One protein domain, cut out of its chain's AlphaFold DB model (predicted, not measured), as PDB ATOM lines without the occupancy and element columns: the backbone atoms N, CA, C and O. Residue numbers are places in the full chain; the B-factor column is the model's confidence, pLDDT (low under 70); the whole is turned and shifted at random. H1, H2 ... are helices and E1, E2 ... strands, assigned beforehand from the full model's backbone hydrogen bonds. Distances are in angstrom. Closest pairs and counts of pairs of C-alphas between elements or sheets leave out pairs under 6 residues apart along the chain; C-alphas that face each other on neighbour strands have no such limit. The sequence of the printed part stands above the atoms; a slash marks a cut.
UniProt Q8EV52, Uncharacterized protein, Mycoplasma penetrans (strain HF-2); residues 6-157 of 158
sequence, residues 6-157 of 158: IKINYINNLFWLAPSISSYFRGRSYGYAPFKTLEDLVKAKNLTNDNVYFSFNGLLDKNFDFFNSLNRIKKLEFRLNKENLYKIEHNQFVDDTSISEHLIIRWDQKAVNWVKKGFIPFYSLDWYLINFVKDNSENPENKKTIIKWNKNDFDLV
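This is residues 6 to 157 of the 158 residues of an uncharacterized protein of Mycoplasma penetrans (strain HF-2) (UniProt Q8EV52). What does the model look like? It has two lobes end to end, each a strongly twisted sheet of four strands with helices packed on it: E2, E1, E3, E6 with H2 and H3, then E4, E5, E7, E8 with H4 and H6. H5 bridges the lobes, residues 21 to 27 stick out at one end, and residues 133 to 144 loop out at the other. What is it made of? The 152 printed residues hold six named helices and eight named strands, in the order E1 E2 H1 H2 E3 H3 H4 E4 E5 H5 E6 H6 E7 E8; the class is mixed, helices and strands, and so is each sheet's pairing, parallel and antiparallel. It is compact, with a radius of gyration of the C-alphas of 17.0 A, and elongated, spanning 57 by 36 by 24 A.

Where do the first elements run? E1, residues 6 to 11, begins at C-alpha 6 (-11.608, -47.375, -14.329) and is 16.4 A long; E2 is 14 to 17, H1 21 to 24, H2 38 to 44, E3 52 to 56 and H3 63 to 73, 15.1 A. What follows? H4 is 82 to 91, E4 93 to 100, 18.4 A, E5 103 to 108, 15.7 A, H5 109 to 116, E6 119 to 122, H6 125 to 132, E7 145 to 149, and E8 154 to 156, ending at C-alpha 156 (8.749, -56.657, -10.146).

How is the first sheet paired? E1 and E2 form a hairpin (N 9 to O 16, 2.8 A), E1 and E3 are parallel (N 8 to O 55, 2.9 A), and E3 and E6 are antiparallel (N 54 to O 120, 2.8 A). What is on it? In two layers, helices on one face of a sheet, H2 and H3 are on the same face; H3 runs along E6 at a height over the sheet of 8.8 A, the C-alphas of Phe 67 and Ile 120 being closest at 6.1 A. How is the other sheet built? E4 and E5 form a hairpin (N 96 to O 105, 2.8 A), E5 and E7 are parallel (N 106 to O 147, 2.8 A), and E7 and E8 form a hairpin (N 148 to O 155, 2.9 A). H4 is on this sheet, its Ile 88 and Asp 108 of E5 the closest C-alphas at 5.9 A, and H6 runs across E5 at 87 degrees on the local plane. How does H5 stand, and are the helices' backbones whole? H5 touches H3, about perpendicular at 86 degrees, with Asn 63 and Lys 116 the closest C-alphas at 5.7 A, and only grazes the second sheet. In H2 to H6 every O i to N i+4 pair is within hydrogen-bond range; H1 is too short for one.

How far does it reach? The C-alphas farthest apart, of Gly 27 and Glu 141, are 57.7 A apart, and the printed part has no cut. Where are links long and confidence low? H1 to H2 and H6 to E7 are long links, and pLDDT is under 70 at residues 20 to 32, 58 and 134 to 142.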
ATOM      1  N   ILE A   6     -10.592 -48.383 -14.009       93.25
ATOM      2  CA  ILE A   6     -11.608 -47.375 -14.329       93.25
ATOM      3  C   ILE A   6     -11.641 -47.142 -15.839       93.25
ATOM      4  O   ILE A   6     -10.630 -46.827 -16.454       93.25
ATOM      5  N   LYS A   7     -12.810 -47.315 -16.462       93.25
ATOM      6  CA  LYS A   7     -12.971 -47.089 -17.903       93.25
ATOM      7  C   LYS A   7     -13.378 -45.642 -18.181       93.25
ATOM      8  O   LYS A   7     -14.314 -45.147 -17.555       93.25
ATOM      9  N   ILE A   8     -12.719 -45.004 -19.141       92.50
ATOM     10  CA  ILE A   8     -12.980 -43.627 -19.567       92.50
ATOM     11  C   ILE A   8     -13.239 -43.616 -21.071       92.50
ATOM     12  O   ILE A   8     -12.461 -44.166 -21.847       92.50
ATOM     13  N   ASN A   9     -14.324 -42.971 -21.486       91.44
ATOM     14  CA  ASN A   9     -14.570 -42.672 -22.888       91.44
ATOM     15  C   ASN A   9     -14.108 -41.248 -23.188       91.44
ATOM     16  O   ASN A   9     -14.415 -40.325 -22.435       91.44
ATOM     17  N   TYR A  10     -13.416 -41.072 -24.306       92.00
ATOM     18  CA  TYR A  10     -13.090 -39.778 -24.881       92.00
ATOM     19  C   TYR A  10     -13.735 -39.673 -26.264       92.00
ATOM     20  O   TYR A  10     -13.411 -40.445 -27.167       92.00
ATOM     21  N   ILE A  11     -14.713 -38.777 -26.403       88.69
ATOM     22  CA  ILE A  11     -15.523 -38.596 -27.617       88.69
ATOM     23  C   ILE A  11     -15.783 -37.100 -27.781       88.69
ATOM     24  O   ILE A  11     -16.138 -36.436 -26.810       88.69
ATOM     25  N   ASN A  12     -15.614 -36.564 -28.993       89.00
ATOM     26  CA  ASN A  12     -15.845 -35.146 -29.308       89.00
ATOM     27  C   ASN A  12     -15.109 -34.180 -28.360       89.00
ATOM     28  O   ASN A  12     -15.675 -33.190 -27.908       89.00
ATOM     29  N   ASN A  13     -13.846 -34.487 -28.043       90.50
ATOM     30  CA  ASN A  13     -13.011 -33.737 -27.098       90.50
ATOM     31  C   ASN A  13     -13.552 -33.660 -25.657       90.50
ATOM     32  O   ASN A  13     -13.167 -32.770 -24.902       90.50
ATOM     33  N   LEU A  14     -14.416 -34.597 -25.265       91.69
ATOM     34  CA  LEU A  14     -15.007 -34.672 -23.932       91.69
ATOM     35  C   LEU A  14     -14.728 -36.029 -23.285       91.69
ATOM     36  O   LEU A  14     -14.760 -37.066 -23.948       91.69
ATOM     37  N   PHE A  15     -14.503 -36.018 -21.975       92.38
ATOM     38  CA  PHE A  15     -14.258 -37.198 -21.154       92.38
ATOM     39  C   PHE A  15     -15.514 -37.630 -20.403       92.38
ATOM     40  O   PHE A  15     -16.210 -36.809 -19.807       92.38
ATOM     41  N   TRP A  16     -15.757 -38.937 -20.369       90.69
ATOM     42  CA  TRP A  16     -16.886 -39.554 -19.681       90.69
ATOM     43  C   TRP A  16     -16.409 -40.771 -18.895       90.69
ATOM     44  O   TRP A  16     -15.636 -41.582 -19.405       90.69
ATOM     45  N   LEU A  17     -16.913 -40.946 -17.675       90.06
ATOM     46  CA  LEU A  17     -16.745 -42.209 -16.962       90.06
ATOM     47  C   LEU A  17     -17.629 -43.259 -17.640       90.06
ATOM     48  O   LEU A  17     -18.846 -43.077 -17.723       90.06
ATOM     49  N   ALA A  18     -17.037 -44.342 -18.138       85.88
ATOM     50  CA  ALA A  18     -17.822 -45.372 -18.796       85.88
ATOM     51  C   ALA A  18     -18.595 -46.189 -17.739       85.88
ATOM     52  O   ALA A  18     -17.993 -46.655 -16.764       85.88
ATOM     53  N   PRO A  19     -19.911 -46.392 -17.920       72.50
ATOM     54  CA  PRO A  19     -20.718 -47.198 -17.012       72.50
ATOM     55  C   PRO A  19     -20.194 -48.640 -16.911       72.50
ATOM     56  O   PRO A  19     -19.702 -49.224 -17.881       72.50
ATOM     57  N   SER A  20     -20.318 -49.248 -15.728       68.44
ATOM     58  CA  SER A  20     -20.078 -50.685 -15.577       68.44
ATOM     59  C   SER A  20     -21.187 -51.474 -16.277       68.44
ATOM     60  O   SER A  20     -22.334 -51.036 -16.315       68.44
ATOM     61  N   ILE A  21     -20.892 -52.681 -16.770       66.00
ATOM     62  CA  ILE A  21     -21.913 -53.564 -17.373       66.00
ATOM     63  C   ILE A  21     -23.091 -53.780 -16.403       66.00
ATOM     64  O   ILE A  21     -24.248 -53.718 -16.799       66.00
ATOM     65  N   SER A  22     -22.802 -53.906 -15.103       59.62
ATOM     66  CA  SER A  22     -23.808 -54.037 -14.041       59.62
ATOM     67  C   SER A  22     -24.738 -52.826 -13.882       59.62
ATOM     68  O   SER A  22     -25.822 -52.968 -13.323       59.62
ATOM     69  N   SER A  23     -24.344 -51.642 -14.355       60.12
ATOM     70  CA  SER A  23     -25.173 -50.435 -14.269       60.12
ATOM     71  C   SER A  23     -26.277 -50.387 -15.330       60.12
ATOM     72  O   SER A  23     -27.351 -49.863 -15.037       60.12
ATOM     73  N   TYR A  24     -26.078 -51.033 -16.487       58.31
ATOM     74  CA  TYR A  24     -27.118 -51.188 -17.513       58.31
ATOM     75  C   TYR A  24     -28.294 -52.035 -17.006       58.31
ATOM     76  O   TYR A  24     -29.446 -51.695 -17.244       58.31
ATOM     77  N   PHE A  25     -28.017 -53.079 -16.215       58.91
ATOM     78  CA  PHE A  25     -29.051 -53.935 -15.619       58.91
ATOM     79  C   PHE A  25     -29.849 -53.263 -14.492       58.91
ATOM     80  O   PHE A  25     -30.921 -53.737 -14.135       58.91
ATOM     81  N   ARG A  26     -29.347 -52.163 -13.913       59.16
ATOM     82  CA  ARG A  26     -29.996 -51.460 -12.791       59.16
ATOM     83  C   ARG A  26     -30.842 -50.260 -13.224       59.16
ATOM     84  O   ARG A  26     -31.243 -49.480 -12.365       59.16
ATOM     85  N   GLY A  27     -31.074 -50.076 -14.528       49.34
ATOM     86  CA  GLY A  27     -31.938 -49.013 -15.062       49.34
ATOM     87  C   GLY A  27     -31.479 -47.587 -14.740       49.34
ATOM     88  O   GLY A  27     -32.249 -46.643 -14.893       49.34
ATOM     89  N   ARG A  28     -30.240 -47.396 -14.268       50.81
ATOM     90  CA  ARG A  28     -29.733 -46.067 -13.924       50.81
ATOM     91  C   ARG A  28     -29.201 -45.399 -15.186       50.81
ATOM     92  O   ARG A  28     -28.157 -45.789 -15.706       50.81
ATOM     93  N   SER A  29     -29.894 -44.359 -15.641       45.72
ATOM     94  CA  SER A  29     -29.414 -43.419 -16.652       45.72
ATOM     95  C   SER A  29     -28.273 -42.581 -16.069       45.72
ATOM     96  O   SER A  29     -28.455 -41.432 -15.668       45.72
ATOM     97  N   TYR A  30     -27.082 -43.164 -15.962       49.97
ATOM     98  CA  TYR A  30     -25.890 -42.415 -15.588       49.97
ATOM     99  C   TYR A  30     -25.414 -41.588 -16.780       49.97
ATOM    100  O   TYR A  30     -24.459 -41.936 -17.470       49.97
ATOM    101  N   GLY A  31     -26.074 -40.453 -16.993       50.19
ATOM    102  CA  GLY A  31     -25.463 -39.320 -17.667       50.19
ATOM    103  C   GLY A  31     -24.379 -38.759 -16.756       50.19
ATOM    104  O   GLY A  31     -24.598 -37.776 -16.054       50.19
ATOM    105  N   TYR A  32     -23.214 -39.406 -16.684       61.81
ATOM    106  CA  TYR A  32     -22.050 -38.739 -16.113       61.81
ATOM    107  C   TYR A  32     -21.758 -37.554 -17.021       61.81
ATOM    108  O   TYR A  32     -21.357 -37.781 -18.147       61.81
ATOM    109  N   ALA A  33     -22.025 -36.326 -16.572       71.38
ATOM    110  CA  ALA A  33     -21.812 -35.140 -17.394       71.38
ATOM    111  C   ALA A  33     -20.413 -35.169 -18.047       71.38
ATOM    112  O   ALA A  33     -19.456 -35.581 -17.382       71.38
ATOM    113  N   PRO A  34     -20.292 -34.771 -19.324       88.50
ATOM    114  CA  PRO A  34     -19.001 -34.714 -19.987       88.50
ATOM    115  C   PRO A  34     -18.084 -33.731 -19.274       88.50
ATOM    116  O   PRO A  34     -18.519 -32.664 -18.842       88.50
ATOM    117  N   PHE A  35     -16.796 -34.039 -19.260       92.50
ATOM    118  CA  PHE A  35     -15.764 -33.135 -18.771       92.50
ATOM    119  C   PHE A  35     -14.875 -32.682 -19.922       92.50
ATOM    120  O   PHE A  35     -14.512 -33.483 -20.782       92.50
ATOM    121  N   LYS A  36     -14.510 -31.397 -19.947       92.81
ATOM    122  CA  LYS A  36     -13.613 -30.849 -20.978       92.81
ATOM    123  C   LYS A  36     -12.181 -31.344 -20.807       92.81
ATOM    124  O   LYS A  36     -11.476 -31.541 -21.792       92.81
ATOM    125  N   THR A  37     -11.756 -31.555 -19.565       94.31
ATOM    126  CA  THR A  37     -10.420 -32.051 -19.248       94.31
ATOM    127  C   THR A  37     -10.485 -33.332 -18.426       94.31
ATOM    128  O   THR A  37     -11.463 -33.610 -17.726       94.31
ATOM    129  N   LEU A  38      -9.417 -34.124 -18.506       94.25
ATOM    130  CA  LEU A  38      -9.266 -35.326 -17.693       94.25
ATOM    131  C   LEU A  38      -9.145 -34.986 -16.200       94.25
ATOM    132  O   LEU A  38      -9.631 -35.730 -15.354       94.25
ATOM    133  N   GLU A  39      -8.538 -33.844 -15.881       95.69
ATOM    134  CA  GLU A  39      -8.408 -33.354 -14.510       95.69
ATOM    135  C   GLU A  39      -9.768 -33.007 -13.894       95.69
ATOM    136  O   GLU A  39     -10.045 -33.426 -12.769       95.69
ATOM    137  N   ASP A  40     -10.645 -32.330 -14.645       94.81
ATOM    138  CA  ASP A  40     -12.012 -32.034 -14.197       94.81
ATOM    139  C   ASP A  40     -12.785 -33.321 -13.906       94.81
ATOM    140  O   ASP A  40     -13.449 -33.420 -12.874       94.81
ATOM    141  N   LEU A  41     -12.660 -34.333 -14.776       94.50
ATOM    142  CA  LEU A  41     -13.282 -35.641 -14.559       94.50
ATOM    143  C   LEU A  41     -12.777 -36.282 -13.265       94.50
ATOM    144  O   LEU A  41     -13.582 -36.727 -12.446       94.50
ATOM    145  N   VAL A  42     -11.455 -36.348 -13.083       95.12
ATOM    146  CA  VAL A  42     -10.830 -36.986 -11.916       95.12
ATOM    147  C   VAL A  42     -11.271 -36.301 -10.623       95.12
ATOM    148  O   VAL A  42     -11.675 -36.989  -9.682       95.12
ATOM    149  N   LYS A  43     -11.278 -34.963 -10.587       93.44
ATOM    150  CA  LYS A  43     -11.723 -34.182  -9.425       93.44
ATOM    151  C   LYS A  43     -13.216 -34.360  -9.159       93.44
ATOM    152  O   LYS A  43     -13.595 -34.733  -8.056       93.44
ATOM    153  N   ALA A  44     -14.066 -34.178 -10.170       92.06
ATOM    154  CA  ALA A  44     -15.521 -34.262 -10.019       92.06
ATOM    155  C   ALA A  44     -16.027 -35.672  -9.669       92.06
ATOM    156  O   ALA A  44     -17.171 -35.837  -9.239       92.06
ATOM    157  N   LYS A  45     -15.204 -36.704  -9.889       90.88
ATOM    158  CA  LYS A  45     -15.485 -38.090  -9.495       90.88
ATOM    159  C   LYS A  45     -14.718 -38.539  -8.254       90.88
ATOM    160  O   LYS A  45     -14.786 -39.720  -7.929       90.88
ATOM    161  N   ASN A  46     -14.051 -37.620  -7.550       92.12
ATOM    162  CA  ASN A  46     -13.267 -37.890  -6.342       92.12
ATOM    163  C   ASN A  46     -12.223 -39.002  -6.538       92.12
ATOM    164  O   ASN A  46     -11.938 -39.763  -5.620       92.12
ATOM    165  N   LEU A  47     -11.654 -39.105  -7.742       93.56
ATOM    166  CA  LEU A  47     -10.705 -40.161  -8.090       93.56
ATOM    167  C   LEU A  47      -9.267 -39.794  -7.732       93.56
ATOM    168  O   LEU A  47      -8.404 -40.650  -7.815       93.56
ATOM    169  N   THR A  48      -8.969 -38.556  -7.335       94.12
ATOM    170  CA  THR A  48      -7.593 -38.072  -7.106       94.12
ATOM    171  C   THR A  48      -6.753 -38.995  -6.216       94.12
ATOM    172  O   THR A  48      -5.574 -39.211  -6.497       94.12
ATOM    173  N   ASN A  49      -7.364 -39.584  -5.186       93.00
ATOM    174  CA  ASN A  49      -6.691 -40.460  -4.224       93.00
ATOM    175  C   ASN A  49      -6.774 -41.953  -4.591       93.00
ATOM    176  O   ASN A  49      -6.136 -42.770  -3.935       93.00
ATOM    177  N   ASP A  50      -7.515 -42.319  -5.642       94.06
ATOM    178  CA  ASP A  50      -7.612 -43.705  -6.101       94.06
ATOM    179  C   ASP A  50      -6.258 -44.175  -6.656       94.06
ATOM    180  O   ASP A  50      -5.562 -43.438  -7.357       94.06
ATOM    181  N   ASN A  51      -5.909 -45.425  -6.357       95.31
ATOM    182  CA  ASN A  51      -4.739 -46.130  -6.875       95.31
ATOM    183  C   ASN A  51      -5.233 -47.219  -7.826       95.31
ATOM    184  O   ASN A  51      -5.652 -48.302  -7.412       95.31
ATOM    185  N   VAL A  52      -5.321 -46.857  -9.102       95.44
ATOM    186  CA  VAL A  52      -6.044 -47.598 -10.142       95.44
ATOM    187  C   VAL A  52      -5.294 -47.495 -11.460       95.44
ATOM    188  O   VAL A  52      -4.346 -46.727 -11.595       95.44
ATOM    189  N   TYR A  53      -5.771 -48.201 -12.477       96.25
ATOM    190  CA  TYR A  53      -5.419 -47.873 -13.851       96.25
ATOM    191  C   TYR A  53      -6.649 -47.451 -14.642       96.25
ATOM    192  O   TYR A  53      -7.750 -48.001 -14.498       96.25
ATOM    193  N   PHE A  54      -6.446 -46.466 -15.506       95.88
ATOM    194  CA  PHE A  54      -7.450 -46.029 -16.453       95.88
ATOM    195  C   PHE A  54      -7.368 -46.847 -17.738       95.88
ATOM    196  O   PHE A  54      -6.292 -47.221 -18.203       95.88
ATOM    197  N   SER A  55      -8.533 -47.133 -18.311       95.19
ATOM    198  CA  SER A  55      -8.691 -47.776 -19.611       95.19
ATOM    199  C   SER A  55      -9.484 -46.842 -20.516       95.19
ATOM    200  O   SER A  55     -10.681 -46.651 -20.304       95.19
ATOM    201  N   PHE A  56      -8.811 -46.259 -21.503       94.44
ATOM    202  CA  PHE A  56      -9.402 -45.346 -22.477       94.44
ATOM    203  C   PHE A  56      -9.887 -46.098 -23.721       94.44
ATOM    204  O   PHE A  56      -9.287 -47.091 -24.129       94.44
ATOM    205  N   ASN A  57     -10.947 -45.606 -24.363       86.81
ATOM    206  CA  ASN A  57     -11.508 -46.163 -25.605       86.81
ATOM    207  C   ASN A  57     -10.679 -45.879 -26.882       86.81
ATOM    208  O   ASN A  57     -11.171 -46.113 -27.979       86.81
ATOM    209  N   GLY A  58      -9.414 -45.462 -26.752       61.69
ATOM    210  CA  GLY A  58      -8.405 -45.742 -27.778       61.69
ATOM    211  C   GLY A  58      -8.247 -44.730 -28.916       61.69
ATOM    212  O   GLY A  58      -8.261 -45.127 -30.076       61.69
ATOM    213  N   LEU A  59      -7.954 -43.462 -28.609       75.38
ATOM    214  CA  LEU A  59      -7.253 -42.604 -29.574       75.38
ATOM    215  C   LEU A  59      -5.744 -42.733 -29.349       75.38
ATOM    216  O   LEU A  59      -5.215 -42.182 -28.382       75.38
ATOM    217  N   LEU A  60      -5.065 -43.473 -30.234       74.94
ATOM    218  CA  LEU A  60      -3.618 -43.739 -30.153       74.94
ATOM    219  C   LEU A  60      -2.813 -42.450 -29.938       74.94
ATOM    220  O   LEU A  60      -1.922 -42.419 -29.091       74.94
ATOM    221  N   ASP A  61      -3.201 -41.382 -30.632       79.69
ATOM    222  CA  ASP A  61      -2.471 -40.112 -30.648       79.69
ATOM    223  C   ASP A  61      -2.669 -39.272 -29.380       79.69
ATOM    224  O   ASP A  61      -1.929 -38.323 -29.148       79.69
ATOM    225  N   LYS A  62      -3.666 -39.598 -28.546       91.19
ATOM    226  CA  LYS A  62      -3.986 -38.843 -27.323       91.19
ATOM    227  C   LYS A  62      -3.571 -39.547 -26.043       91.19
ATOM    228  O   LYS A  62      -3.437 -38.906 -25.004       91.19
ATOM    229  N   ASN A  63      -3.349 -40.856 -26.090       94.19
ATOM    230  CA  ASN A  63      -3.106 -41.626 -24.874       94.19
ATOM    231  C   ASN A  63      -1.809 -41.220 -24.151       94.19
ATOM    232  O   ASN A  63      -1.767 -41.273 -22.924       94.19
ATOM    233  N   PHE A  64      -0.781 -40.747 -24.862       95.12
ATOM    234  CA  PHE A  64       0.417 -40.193 -24.215       95.12
ATOM    235  C   PHE A  64       0.145 -38.850 -23.522       95.12
ATOM    236  O   PHE A  64       0.625 -38.632 -22.411       95.12
ATOM    237  N   ASP A  65      -0.701 -37.990 -24.097       95.44
ATOM    238  CA  ASP A  65      -1.143 -36.751 -23.439       95.44
ATOM    239  C   ASP A  65      -1.959 -37.053 -22.175       95.44
ATOM    240  O   ASP A  65      -1.827 -36.374 -21.150       95.44
ATOM    241  N   PHE A  66      -2.792 -38.095 -22.224       96.44
ATOM    242  CA  PHE A  66      -3.570 -38.558 -21.076       96.44
ATOM    243  C   PHE A  66      -2.662 -39.132 -19.991       96.44
ATOM    244  O   PHE A  66      -2.822 -38.768 -18.828       96.44
ATOM    245  N   PHE A  67      -1.667 -39.938 -20.364       97.00
ATOM    246  CA  PHE A  67      -0.625 -40.429 -19.459       97.00
ATOM    247  C   PHE A  67       0.091 -39.276 -18.754       97.00
ATOM    248  O   PHE A  67       0.115 -39.209 -17.527       97.00
ATOM    249  N   ASN A  68       0.584 -38.305 -19.523       97.19
ATOM    250  CA  ASN A  68       1.277 -37.134 -18.993       97.19
ATOM    251  C   ASN A  68       0.375 -36.301 -18.066       97.19
ATOM    252  O   ASN A  68       0.827 -35.793 -17.039       97.19
ATOM    253  N   SER A  69      -0.912 -36.179 -18.401       96.94
ATOM    254  CA  SER A  69      -1.895 -35.475 -17.573       96.94
ATOM    255  C   SER A  69      -2.182 -36.203 -16.262       96.94
ATOM    256  O   SER A  69      -2.243 -35.558 -15.219       96.94
ATOM    257  N   LEU A  70      -2.307 -37.528 -16.293       97.12
ATOM    258  CA  LEU A  70      -2.521 -38.355 -15.106       97.12
ATOM    259  C   LEU A  70      -1.304 -38.345 -14.177       97.12
ATOM    260  O   LEU A  70      -1.467 -38.137 -12.975       97.12
ATOM    261  N   ASN A  71      -0.094 -38.451 -14.727       96.69
ATOM    262  CA  ASN A  71       1.139 -38.305 -13.953       96.69
ATOM    263  C   ASN A  71       1.233 -36.925 -13.299       96.69
ATOM    264  O   ASN A  71       1.551 -36.829 -12.118       96.69
ATOM    265  N   ARG A  72       0.880 -35.856 -14.022       96.50
ATOM    266  CA  ARG A  72       0.821 -34.501 -13.460       96.50
ATOM    267  C   ARG A  72      -0.173 -34.394 -12.298       96.50
ATOM    268  O   ARG A  72       0.171 -33.794 -11.286       96.50
ATOM    269  N   ILE A  73      -1.358 -34.999 -12.402       96.56
ATOM    270  CA  ILE A  73      -2.339 -35.031 -11.300       96.56
ATOM    271  C   ILE A  73      -1.759 -35.749 -10.070       96.56
ATOM    272  O   ILE A  73      -1.955 -35.292  -8.945       96.56
ATOM    273  N   LYS A  74      -1.008 -36.840 -10.273       95.44
ATOM    274  CA  LYS A  74      -0.304 -37.574  -9.205       95.44
ATOM    275  C   LYS A  74       1.022 -36.941  -8.775       95.44
ATOM    276  O   LYS A  74       1.689 -37.504  -7.914       95.44
ATOM    277  N   LYS A  75       1.384 -35.781  -9.336       94.38
ATOM    278  CA  LYS A  75       2.660 -35.084  -9.099       94.38
ATOM    279  C   LYS A  75       3.896 -35.945  -9.402       94.38
ATOM    280  O   LYS A  75       4.939 -35.754  -8.799       94.38
ATOM    281  N   LEU A  76       3.777 -36.875 -10.345       94.88
ATOM    282  CA  LEU A  76       4.901 -37.648 -10.869       94.88
ATOM    283  C   LEU A  76       5.611 -36.830 -11.949       94.88
ATOM    284  O   LEU A  76       4.960 -36.060 -12.672       94.88
ATOM    285  N   GLU A  77       6.918 -37.004 -12.109       94.31
ATOM    286  CA  GLU A  77       7.720 -36.188 -13.029       94.31
ATOM    287  C   GLU A  77       7.816 -36.793 -14.428       94.31
ATOM    288  O   GLU A  77       7.786 -36.057 -15.415       94.31
ATOM    289  N   PHE A  78       7.830 -38.122 -14.544       95.38
ATOM    290  CA  PHE A  78       8.027 -38.786 -15.827       95.38
ATOM    291  C   PHE A  78       6.947 -38.455 -16.857       95.38
ATOM    292  O   PHE A  78       5.739 -38.455 -16.578       95.38
ATOM    293  N   ARG A  79       7.395 -38.182 -18.084       96.00
ATOM    294  CA  ARG A  79       6.543 -37.878 -19.235       96.00
ATOM    295  C   ARG A  79       6.934 -38.746 -20.419       96.00
ATOM    296  O   ARG A  79       8.113 -38.892 -20.724       96.00
ATOM    297  N   LEU A  80       5.945 -39.237 -21.154       94.94
ATOM    298  CA  LEU A  80       6.158 -39.783 -22.490       94.94
ATOM    299  C   LEU A  80       6.192 -38.616 -23.479       94.94
ATOM    300  O   LEU A  80       5.153 -38.087 -23.873       94.94
ATOM    301  N   ASN A  81       7.403 -38.174 -23.814       94.38
ATOM    302  CA  ASN A  81       7.691 -37.140 -24.807       94.38
ATOM    303  C   ASN A  81       8.484 -37.748 -25.984       94.38
ATOM    304  O   ASN A  81       8.843 -38.924 -25.952       94.38
ATOM    305  N   LYS A  82       8.763 -36.954 -27.027       93.00
ATOM    306  CA  LYS A  82       9.476 -37.437 -28.226       93.00
ATOM    307  C   LYS A  82      10.837 -38.063 -27.905       93.00
ATOM    308  O   LYS A  82      11.175 -39.082 -28.491       93.00
ATOM    309  N   GLU A  83      11.591 -37.478 -26.978       93.38
ATOM    310  CA  GLU A  83      12.917 -37.968 -26.595       93.38
ATOM    311  C   GLU A  83      12.834 -39.334 -25.902       93.38
ATOM    312  O   GLU A  83      13.531 -40.270 -26.287       93.38
ATOM    313  N   ASN A  84      11.942 -39.472 -24.918       93.88
ATOM    314  CA  ASN A  84      11.752 -40.728 -24.198       93.88
ATOM    315  C   ASN A  84      11.209 -41.822 -25.121       93.88
ATOM    316  O   ASN A  84      11.678 -42.952 -25.056       93.88
ATOM    317  N   LEU A  85      10.278 -41.494 -26.020       93.56
ATOM    318  CA  LEU A  85       9.778 -42.448 -27.015       93.56
ATOM    319  C   LEU A  85      10.892 -42.909 -27.961       93.56
ATOM    320  O   LEU A  85      11.056 -44.110 -28.149       93.56
ATOM    321  N   TYR A  86      11.712 -41.984 -28.469       93.25
ATOM    322  CA  TYR A  86      12.855 -42.319 -29.319       93.25
ATOM    323  C   TYR A  86      13.850 -43.245 -28.603       93.25
ATOM    324  O   TYR A  86      14.285 -44.246 -29.176       93.25
ATOM    325  N   LYS A  87      14.176 -42.956 -27.333       93.19
ATOM    326  CA  LYS A  87      15.036 -43.817 -26.506       93.19
ATOM    327  C   LYS A  87      14.426 -45.198 -26.299       93.19
ATOM    328  O   LYS A  87      15.152 -46.172 -26.390       93.19
ATOM    329  N   ILE A  88      13.126 -45.316 -26.046       93.38
ATOM    330  CA  ILE A  88      12.487 -46.625 -25.842       93.38
ATOM    331  C   ILE A  88      12.504 -47.449 -27.136       93.38
ATOM    332  O   ILE A  88      12.793 -48.643 -27.092       93.38
ATOM    333  N   GLU A  89      12.269 -46.807 -28.281       90.31
ATOM    334  CA  GLU A  89      12.293 -47.462 -29.593       90.31
ATOM    335  C   GLU A  89      13.690 -47.990 -29.975       90.31
ATOM    336  O   GLU A  89      13.781 -49.047 -30.595       90.31
ATOM    337  N   HIS A  90      14.772 -47.301 -29.584       87.69
ATOM    338  CA  HIS A  90      16.146 -47.640 -30.001       87.69
ATOM    339  C   HIS A  90      17.003 -48.283 -28.896       87.69
ATOM    340  O   HIS A  90      17.745 -49.227 -29.153       87.69
ATOM    341  N   ASN A  91      16.885 -47.801 -27.658       74.94
ATOM    342  CA  ASN A  91      17.655 -48.219 -26.478       74.94
ATOM    343  C   ASN A  91      16.851 -49.146 -25.544       74.94
ATOM    344  O   ASN A  91      17.248 -49.373 -24.404       74.94
ATOM    345  N   GLN A  92      15.723 -49.684 -26.022       86.50
ATOM    346  CA  GLN A  92      14.836 -50.657 -25.367       86.50
ATOM    347  C   GLN A  92      13.997 -50.133 -24.188       86.50
ATOM    348  O   GLN A  92      12.838 -50.542 -24.053       86.50
ATOM    349  N   PHE A  93      14.537 -49.259 -23.331       94.25
ATOM    350  CA  PHE A  93      13.813 -48.714 -22.178       94.25
ATOM    351  C   PHE A  93      14.308 -47.332 -21.720       94.25
ATOM    352  O   PHE A  93      15.394 -46.883 -22.079       94.25
ATOM    353  N   VAL A  94      13.499 -46.669 -20.891       95.50
ATOM    354  CA  VAL A  94      13.875 -45.492 -20.094       95.50
ATOM    355  C   VAL A  94      13.564 -45.776 -18.628       95.50
ATOM    356  O   VAL A  94      12.464 -46.223 -18.309       95.50
ATOM    357  N   ASP A  95      14.524 -45.503 -17.749       94.81
ATOM    358  CA  ASP A  95      14.369 -45.653 -16.303       94.81
ATOM    359  C   ASP A  95      13.934 -44.320 -15.679       94.81
ATOM    360  O   ASP A  95      14.593 -43.293 -15.839       94.81
ATOM    361  N   ASP A  96      12.800 -44.338 -14.984       94.25
ATOM    362  CA  ASP A  96      12.276 -43.226 -14.198       94.25
ATOM    363  C   ASP A  96      12.671 -43.410 -12.729       94.25
ATOM    364  O   ASP A  96      12.175 -44.305 -12.043       94.25
ATOM    365  N   THR A  97      13.576 -42.551 -12.264       91.81
ATOM    366  CA  THR A  97      14.080 -42.505 -10.885       91.81
ATOM    367  C   THR A  97      13.420 -41.401 -10.051       91.81
ATOM    368  O   THR A  97      13.914 -41.084  -8.974       91.81
ATOM    369  N   SER A  98      12.342 -40.767 -10.536       89.25
ATOM    370  CA  SER A  98      11.708 -39.627  -9.847       89.25
ATOM    371  C   SER A  98      10.872 -40.019  -8.624       89.25
ATOM    372  O   SER A  98      10.448 -39.149  -7.868       89.25
ATOM    373  N   ILE A  99      10.629 -41.315  -8.407       88.12
ATOM    374  CA  ILE A  99       9.813 -41.803  -7.287       88.12
ATOM    375  C   ILE A  99      10.630 -41.847  -5.993       88.12
ATOM    376  O   ILE A  99      10.214 -41.298  -4.976       88.12
ATOM    377  N   SER A 100      11.780 -42.523  -6.010       87.38
ATOM    378  CA  SER A 100      12.747 -42.541  -4.910       87.38
ATOM    379  C   SER A 100      14.100 -43.054  -5.402       87.38
ATOM    380  O   SER A 100      14.200 -43.665  -6.465       87.38
ATOM    381  N   GLU A 101      15.148 -42.881  -4.600       85.50
ATOM    382  CA  GLU A 101      16.479 -43.424  -4.911       85.50
ATOM    383  C   GLU A 101      16.520 -44.964  -4.922       85.50
ATOM    384  O   GLU A 101      17.415 -45.557  -5.533       85.50
ATOM    385  N   HIS A 102      15.535 -45.605  -4.286       87.81
ATOM    386  CA  HIS A 102      15.428 -47.055  -4.120       87.81
ATOM    387  C   HIS A 102      14.404 -47.711  -5.055       87.81
ATOM    388  O   HIS A 102      14.274 -48.933  -5.029       87.81
ATOM    389  N   LEU A 103      13.687 -46.937  -5.877       91.50
ATOM    390  CA  LEU A 103      12.718 -47.461  -6.835       91.50
ATOM    391  C   LEU A 103      12.936 -46.877  -8.227       91.50
ATOM    392  O   LEU A 103      12.913 -45.664  -8.425       91.50
ATOM    393  N   ILE A 104      13.056 -47.767  -9.205       94.44
ATOM    394  CA  ILE A 104      13.113 -47.433 -10.623       94.44
ATOM    395  C   ILE A 104      11.848 -47.945 -11.302       94.44
ATOM    396  O   ILE A 104      11.554 -49.141 -11.268       94.44
ATOM    397  N   ILE A 105      11.130 -47.054 -11.991       96.12
ATOM    398  CA  ILE A 105      10.093 -47.461 -12.940       96.12
ATOM    399  C   ILE A 105      10.720 -47.558 -14.329       96.12
ATOM    400  O   ILE A 105      11.038 -46.551 -14.958       96.12
ATOM    401  N   ARG A 106      10.870 -48.779 -14.836       96.38
ATOM    402  CA  ARG A 106      11.394 -49.032 -16.177       96.38
ATOM    403  C   ARG A 106      10.268 -49.003 -17.207       96.38
ATOM    404  O   ARG A 106       9.390 -49.868 -17.235       96.38
ATOM    405  N   TRP A 107      10.321 -48.027 -18.101       96.69
ATOM    406  CA  TRP A 107       9.416 -47.888 -19.236       96.69
ATOM    407  C   TRP A 107      10.040 -48.515 -20.476       96.69
ATOM    408  O   TRP A 107      10.887 -47.907 -21.120       96.69
ATOM    409  N   ASP A 108       9.622 -49.733 -20.813       95.94
ATOM    410  CA  ASP A 108      10.044 -50.425 -22.035       95.94
ATOM    411  C   ASP A 108       8.972 -50.379 -23.136       95.94
ATOM    412  O   ASP A 108       7.865 -49.853 -22.960       95.94
ATOM    413  N   GLN A 109       9.284 -50.961 -24.297       95.38
ATOM    414  CA  GLN A 109       8.362 -51.004 -25.434       95.38
ATOM    415  C   GLN A 109       7.008 -51.642 -25.077       95.38
ATOM    416  O   GLN A 109       5.965 -51.228 -25.591       95.38
ATOM    417  N   LYS A 110       6.987 -52.650 -24.195       94.69
ATOM    418  CA  LYS A 110       5.750 -53.328 -23.785       94.69
ATOM    419  C   LYS A 110       4.895 -52.400 -22.924       94.69
ATOM    420  O   LYS A 110       3.697 -52.279 -23.192       94.69
ATOM    421  N   ALA A 111       5.501 -51.715 -21.958       96.06
ATOM    422  CA  ALA A 111       4.837 -50.710 -21.134       96.06
ATOM    423  C   ALA A 111       4.239 -49.580 -21.990       96.06
ATOM    424  O   ALA A 111       3.048 -49.270 -21.876       96.06
ATOM    425  N   VAL A 112       5.024 -49.020 -22.917       95.00
ATOM    426  CA  VAL A 112       4.568 -47.962 -23.836       95.00
ATOM    427  C   VAL A 112       3.444 -48.453 -24.741       95.00
ATOM    428  O   VAL A 112       2.469 -47.733 -24.951       95.00
ATOM    429  N   ASN A 113       3.509 -49.694 -25.229       94.00
ATOM    430  CA  ASN A 113       2.436 -50.283 -26.026       94.00
ATOM    431  C   ASN A 113       1.118 -50.392 -25.243       94.00
ATOM    432  O   ASN A 113       0.046 -50.230 -25.830       94.00
ATOM    433  N   TRP A 114       1.166 -50.643 -23.932       96.00
ATOM    434  CA  TRP A 114      -0.035 -50.630 -23.095       96.00
ATOM    435  C   TRP A 114      -0.602 -49.229 -22.917       96.00
ATOM    436  O   TRP A 114      -1.806 -49.046 -23.119       96.00
ATOM    437  N   VAL A 115       0.252 -48.237 -22.660       95.81
ATOM    438  CA  VAL A 115      -0.169 -46.830 -22.611       95.81
ATOM    439  C   VAL A 115      -0.780 -46.411 -23.947       95.81
ATOM    440  O   VAL A 115      -1.881 -45.872 -23.973       95.81
ATOM    441  N   LYS A 116      -0.141 -46.751 -25.070       93.94
ATOM    442  CA  LYS A 116      -0.635 -46.490 -26.428       93.94
ATOM    443  C   LYS A 116      -2.009 -47.116 -26.676       93.94
ATOM    444  O   LYS A 116      -2.847 -46.499 -27.323       93.94
ATOM    445  N   LYS A 117      -2.288 -48.293 -26.106       94.44
ATOM    446  CA  LYS A 117      -3.609 -48.954 -26.132       94.44
ATOM    447  C   LYS A 117      -4.620 -48.376 -25.129       94.44
ATOM    448  O   LYS A 117      -5.733 -48.886 -25.038       94.44
ATOM    449  N   GLY A 118      -4.251 -47.339 -24.379       95.31
ATOM    450  CA  GLY A 118      -5.113 -46.654 -23.421       95.31
ATOM    451  C   GLY A 118      -5.132 -47.279 -22.029       95.31
ATOM    452  O   GLY A 118      -6.036 -46.962 -21.266       95.31
ATOM    453  N   PHE A 119      -4.188 -48.162 -21.689       96.25
ATOM    454  CA  PHE A 119      -4.037 -48.732 -20.345       96.25
ATOM    455  C   PHE A 119      -2.981 -47.943 -19.575       96.25
ATOM    456  O   PHE A 119      -1.782 -48.123 -19.793       96.25
ATOM    457  N   ILE A 120      -3.440 -47.037 -18.715       97.00
ATOM    458  CA  ILE A 120      -2.610 -45.988 -18.126       97.00
ATOM    459  C   ILE A 120      -2.616 -46.107 -16.597       97.00
ATOM    460  O   ILE A 120      -3.700 -46.064 -16.010       97.00
ATOM    461  N   PRO A 121      -1.447 -46.234 -15.943       97.31
ATOM    462  CA  PRO A 121      -1.374 -46.283 -14.490       97.31
ATOM    463  C   PRO A 121      -1.750 -44.940 -13.865       97.31
ATOM    464  O   PRO A 121      -1.468 -43.876 -14.415       97.31
ATOM    465  N   PHE A 122      -2.380 -44.990 -12.694       97.19
ATOM    466  CA  PHE A 122      -2.737 -43.821 -11.904       97.19
ATOM    467  C   PHE A 122      -2.582 -44.131 -10.413       97.19
ATOM    468  O   PHE A 122      -3.549 -44.398  -9.698       97.19
ATOM    469  N   TYR A 123      -1.334 -44.091  -9.955       96.06
ATOM    470  CA  TYR A 123      -0.936 -44.415  -8.586       96.06
ATOM    471  C   TYR A 123      -0.234 -43.219  -7.945       96.06
ATOM    472  O   TYR A 123       0.445 -42.455  -8.632       96.06
ATOM    473  N   SER A 124      -0.454 -43.007  -6.648       94.69
ATOM    474  CA  SER A 124       0.257 -41.976  -5.888       94.69
ATOM    475  C   SER A 124       1.707 -42.373  -5.621       94.69
ATOM    476  O   SER A 124       2.047 -43.554  -5.627       94.69
ATOM    477  N   LEU A 125       2.536 -41.372  -5.324       92.94
ATOM    478  CA  LEU A 125       3.891 -41.566  -4.807       92.94
ATOM    479  C   LEU A 125       3.898 -42.561  -3.633       92.94
ATOM    480  O   LEU A 125       4.576 -43.582  -3.696       92.94
ATOM    481  N   ASP A 126       3.050 -42.324  -2.629       92.06
ATOM    482  CA  ASP A 126       2.929 -43.187  -1.446       92.06
ATOM    483  C   ASP A 126       2.589 -44.635  -1.799       92.06
ATOM    484  O   ASP A 126       3.070 -45.559  -1.150       92.06
ATOM    485  N   TRP A 127       1.774 -44.858  -2.836       93.81
ATOM    486  CA  TRP A 127       1.439 -46.213  -3.258       93.81
ATOM    487  C   TRP A 127       2.681 -46.959  -3.741       93.81
ATOM    488  O   TRP A 127       2.879 -48.106  -3.349       93.81
ATOM    489  N   TYR A 128       3.539 -46.315  -4.534       92.88
ATOM    490  CA  TYR A 128       4.788 -46.934  -4.973       92.88
ATOM    491  C   TYR A 128       5.712 -47.244  -3.797       92.88
ATOM    492  O   TYR A 128       6.240 -48.351  -3.718       92.88
ATOM    493  N   LEU A 129       5.863 -46.296  -2.869       89.94
ATOM    494  CA  LEU A 129       6.707 -46.473  -1.688       89.94
ATOM    495  C   LEU A 129       6.211 -47.647  -0.834       89.94
ATOM    496  O   LEU A 129       6.958 -48.584  -0.597       89.94
ATOM    497  N   ILE A 130       4.927 -47.671  -0.475       89.56
ATOM    498  CA  ILE A 130       4.348 -48.731   0.366       89.56
ATOM    499  C   ILE A 130       4.449 -50.115  -0.292       89.56
ATOM    500  O   ILE A 130       4.659 -51.113   0.398       89.56
ATOM    501  N   ASN A 131       4.266 -50.206  -1.615       90.00
ATOM    502  CA  ASN A 131       4.198 -51.502  -2.297       90.00
ATOM    503  C   ASN A 131       5.566 -52.040  -2.739       90.00
ATOM    504  O   ASN A 131       5.721 -53.258  -2.830       90.00
ATOM    505  N   PHE A 132       6.541 -51.168  -3.015       88.81
ATOM    506  CA  PHE A 132       7.811 -51.563  -3.639       88.81
ATOM    507  C   PHE A 132       9.064 -51.107  -2.893       88.81
ATOM    508  O   PHE A 132      10.148 -51.620  -3.166       88.81
ATOM    509  N   VAL A 133       8.928 -50.191  -1.935       84.50
ATOM    510  CA  VAL A 133      10.004 -49.777  -1.033       84.50
ATOM    511  C   VAL A 133       9.657 -50.317   0.354       84.50
ATOM    512  O   VAL A 133       9.078 -49.631   1.189       84.50
ATOM    513  N   LYS A 134       9.942 -51.603   0.584       68.31
ATOM    514  CA  LYS A 134       9.871 -52.174   1.938       68.31
ATOM    515  C   LYS A 134      11.055 -51.665   2.760       68.31
ATOM    516  O   LYS A 134      12.102 -51.377   2.186       68.31
ATOM    517  N   ASP A 135      10.889 -51.579   4.082       56.91
ATOM    518  CA  ASP A 135      11.980 -51.268   5.009       56.91
ATOM    519  C   ASP A 135      13.186 -52.161   4.688       56.91
ATOM    520  O   ASP A 135      13.151 -53.375   4.886       56.91
ATOM    521  N   ASN A 136      14.253 -51.551   4.173       51.00
ATOM    522  CA  ASN A 136      15.529 -52.188   3.838       51.00
ATOM    523  C   ASN A 136      16.304 -52.634   5.099       51.00
ATOM    524  O   ASN A 136      17.533 -52.670   5.102       51.00
ATOM    525  N   SER A 137      15.611 -52.960   6.193       49.75
ATOM    526  CA  SER A 137      16.210 -53.287   7.489       49.75
ATOM    527  C   SER A 137      17.020 -54.586   7.478       49.75
ATOM    528  O   SER A 137      17.822 -54.793   8.384       49.75
ATOM    529  N   GLU A 138      16.874 -55.432   6.452       50.88
ATOM    530  CA  GLU A 138      17.566 -56.725   6.363       50.88
ATOM    531  C   GLU A 138      18.629 -56.815   5.249       50.88
ATOM    532  O   GLU A 138      19.288 -57.847   5.137       50.88
ATOM    533  N   ASN A 139      18.860 -55.766   4.439       50.09
ATOM    534  CA  ASN A 139      19.928 -55.789   3.422       50.09
ATOM    535  C   ASN A 139      20.527 -54.391   3.135       50.09
ATOM    536  O   ASN A 139      19.950 -53.624   2.365       50.09
ATOM    537  N   PRO A 140      21.704 -54.054   3.703       50.19
ATOM    538  CA  PRO A 140      22.339 -52.736   3.564       50.19
ATOM    539  C   PRO A 140      22.967 -52.455   2.188       50.19
ATOM    540  O   PRO A 140      23.403 -51.334   1.929       50.19
ATOM    541  N   GLU A 141      23.052 -53.442   1.293       55.31
ATOM    542  CA  GLU A 141      23.657 -53.251  -0.026       55.31
ATOM    543  C   GLU A 141      22.623 -52.786  -1.058       55.31
ATOM    544  O   GLU A 141      22.122 -53.600  -1.820       55.31
ATOM    545  N   ASN A 142      22.304 -51.485  -1.067       57.06
ATOM    546  CA  ASN A 142      21.975 -50.624  -2.228       57.06
ATOM    547  C   ASN A 142      21.146 -51.165  -3.425       57.06
ATOM    548  O   ASN A 142      21.152 -50.549  -4.496       57.06
ATOM    549  N   LYS A 143      20.419 -52.279  -3.311       71.75
ATOM    550  CA  LYS A 143      19.648 -52.837  -4.422       71.75
ATOM    551  C   LYS A 143      18.419 -51.973  -4.653       71.75
ATOM    552  O   LYS A 143      17.548 -51.855  -3.797       71.75
ATOM    553  N   LYS A 144      18.388 -51.332  -5.818       85.62
ATOM    554  CA  LYS A 144      17.226 -50.584  -6.286       85.62
ATOM    555  C   LYS A 144      16.185 -51.581  -6.771       85.62
ATOM    556  O   LYS A 144      16.501 -52.410  -7.618       85.62
ATOM    557  N   THR A 145      14.961 -51.452  -6.281       90.31
ATOM    558  CA  THR A 145      13.818 -52.194  -6.804       90.31
ATOM    559  C   THR A 145      13.513 -51.686  -8.211       90.31
ATOM    560  O   THR A 145      13.366 -50.478  -8.414       90.31
ATOM    561  N   ILE A 146      13.387 -52.581  -9.190       93.25
ATOM    562  CA  ILE A 146      13.005 -52.219 -10.560       93.25
ATOM    563  C   ILE A 146      11.625 -52.788 -10.864       93.25
ATOM    564  O   ILE A 146      11.413 -54.000 -10.830       93.25
ATOM    565  N   ILE A 147      10.687 -51.914 -11.230       95.44
ATOM    566  CA  ILE A 147       9.331 -52.302 -11.630       95.44
ATOM    567  C   ILE A 147       9.022 -51.891 -13.063       95.44
ATOM    568  O   ILE A 147       9.557 -50.912 -13.581       95.44
ATOM    569  N   LYS A 148       8.115 -52.623 -13.712       95.88
ATOM    570  CA  LYS A 148       7.660 -52.339 -15.079       95.88
ATOM    571  C   LYS A 148       6.152 -52.290 -15.167       95.88
ATOM    572  O   LYS A 148       5.469 -53.145 -14.613       95.88
ATOM    573  N   TRP A 149       5.634 -51.331 -15.931       96.50
ATOM    574  CA  TRP A 149       4.206 -51.284 -16.221       96.50
ATOM    575  C   TRP A 149       3.799 -52.424 -17.158       96.50
ATOM    576  O   TRP A 149       4.291 -52.549 -18.283       96.50
ATOM    577  N   ASN A 150       2.840 -53.225 -16.714       93.56
ATOM    578  CA  ASN A 150       2.127 -54.191 -17.530       93.56
ATOM    579  C   ASN A 150       0.670 -53.732 -17.705       93.56
ATOM    580  O   ASN A 150       0.265 -52.691 -17.214       93.56
ATOM    581  N   LYS A 151      -0.158 -54.476 -18.439       91.50
ATOM    582  CA  LYS A 151      -1.509 -54.041 -18.847       91.50
ATOM    583  C   LYS A 151      -2.390 -53.504 -17.707       91.50
ATOM    584  O   LYS A 151      -3.262 -52.670 -17.950       91.50
ATOM    585  N   ASN A 152      -2.259 -54.076 -16.518       92.69
ATOM    586  CA  ASN A 152      -3.157 -53.863 -15.389       92.69
ATOM    587  C   ASN A 152      -2.439 -53.543 -14.079       92.69
ATOM    588  O   ASN A 152      -3.116 -53.076 -13.171       92.69
ATOM    589  N   ASP A 153      -1.140 -53.796 -13.960       94.25
ATOM    590  CA  ASP A 153      -0.373 -53.502 -12.753       94.25
ATOM    591  C   ASP A 153       1.131 -53.405 -13.054       94.25
ATOM    592  O   ASP A 153       1.548 -53.589 -14.202       94.25
ATOM    593  N   PHE A 154       1.930 -53.114 -12.030       94.38
ATOM    594  CA  PHE A 154       3.386 -53.170 -12.093       94.38
ATOM    595  C   PHE A 154       3.924 -54.555 -11.717       94.38
ATOM    596  O   PHE A 154       3.557 -55.113 -10.685       94.38
ATOM    597  N   ASP A 155       4.833 -55.075 -12.542       92.00
ATOM    598  CA  ASP A 155       5.572 -56.310 -12.277       92.00
ATOM    599  C   ASP A 155       6.955 -55.971 -11.697       92.00
ATOM    600  O   ASP A 155       7.636 -55.074 -12.209       92.00
ATOM    601  N   LEU A 156       7.376 -56.699 -10.657       91.12
ATOM    602  CA  LEU A 156       8.749 -56.657 -10.146       91.12
ATOM    603  C   LEU A 156       9.684 -57.346 -11.146       91.12
ATOM    604  O   LEU A 156       9.382 -58.439 -11.629       91.12
ATOM    605  N   VAL A 157      10.806 -56.706 -11.452       87.06
ATOM    606  CA  VAL A 157      11.821 -57.224 -12.376       87.06
ATOM    607  C   VAL A 157      13.074 -57.648 -11.631       87.06
ATOM    608  O   VAL A 157      13.620 -58.706 -11.940       87.06
TER     609      VAL A 157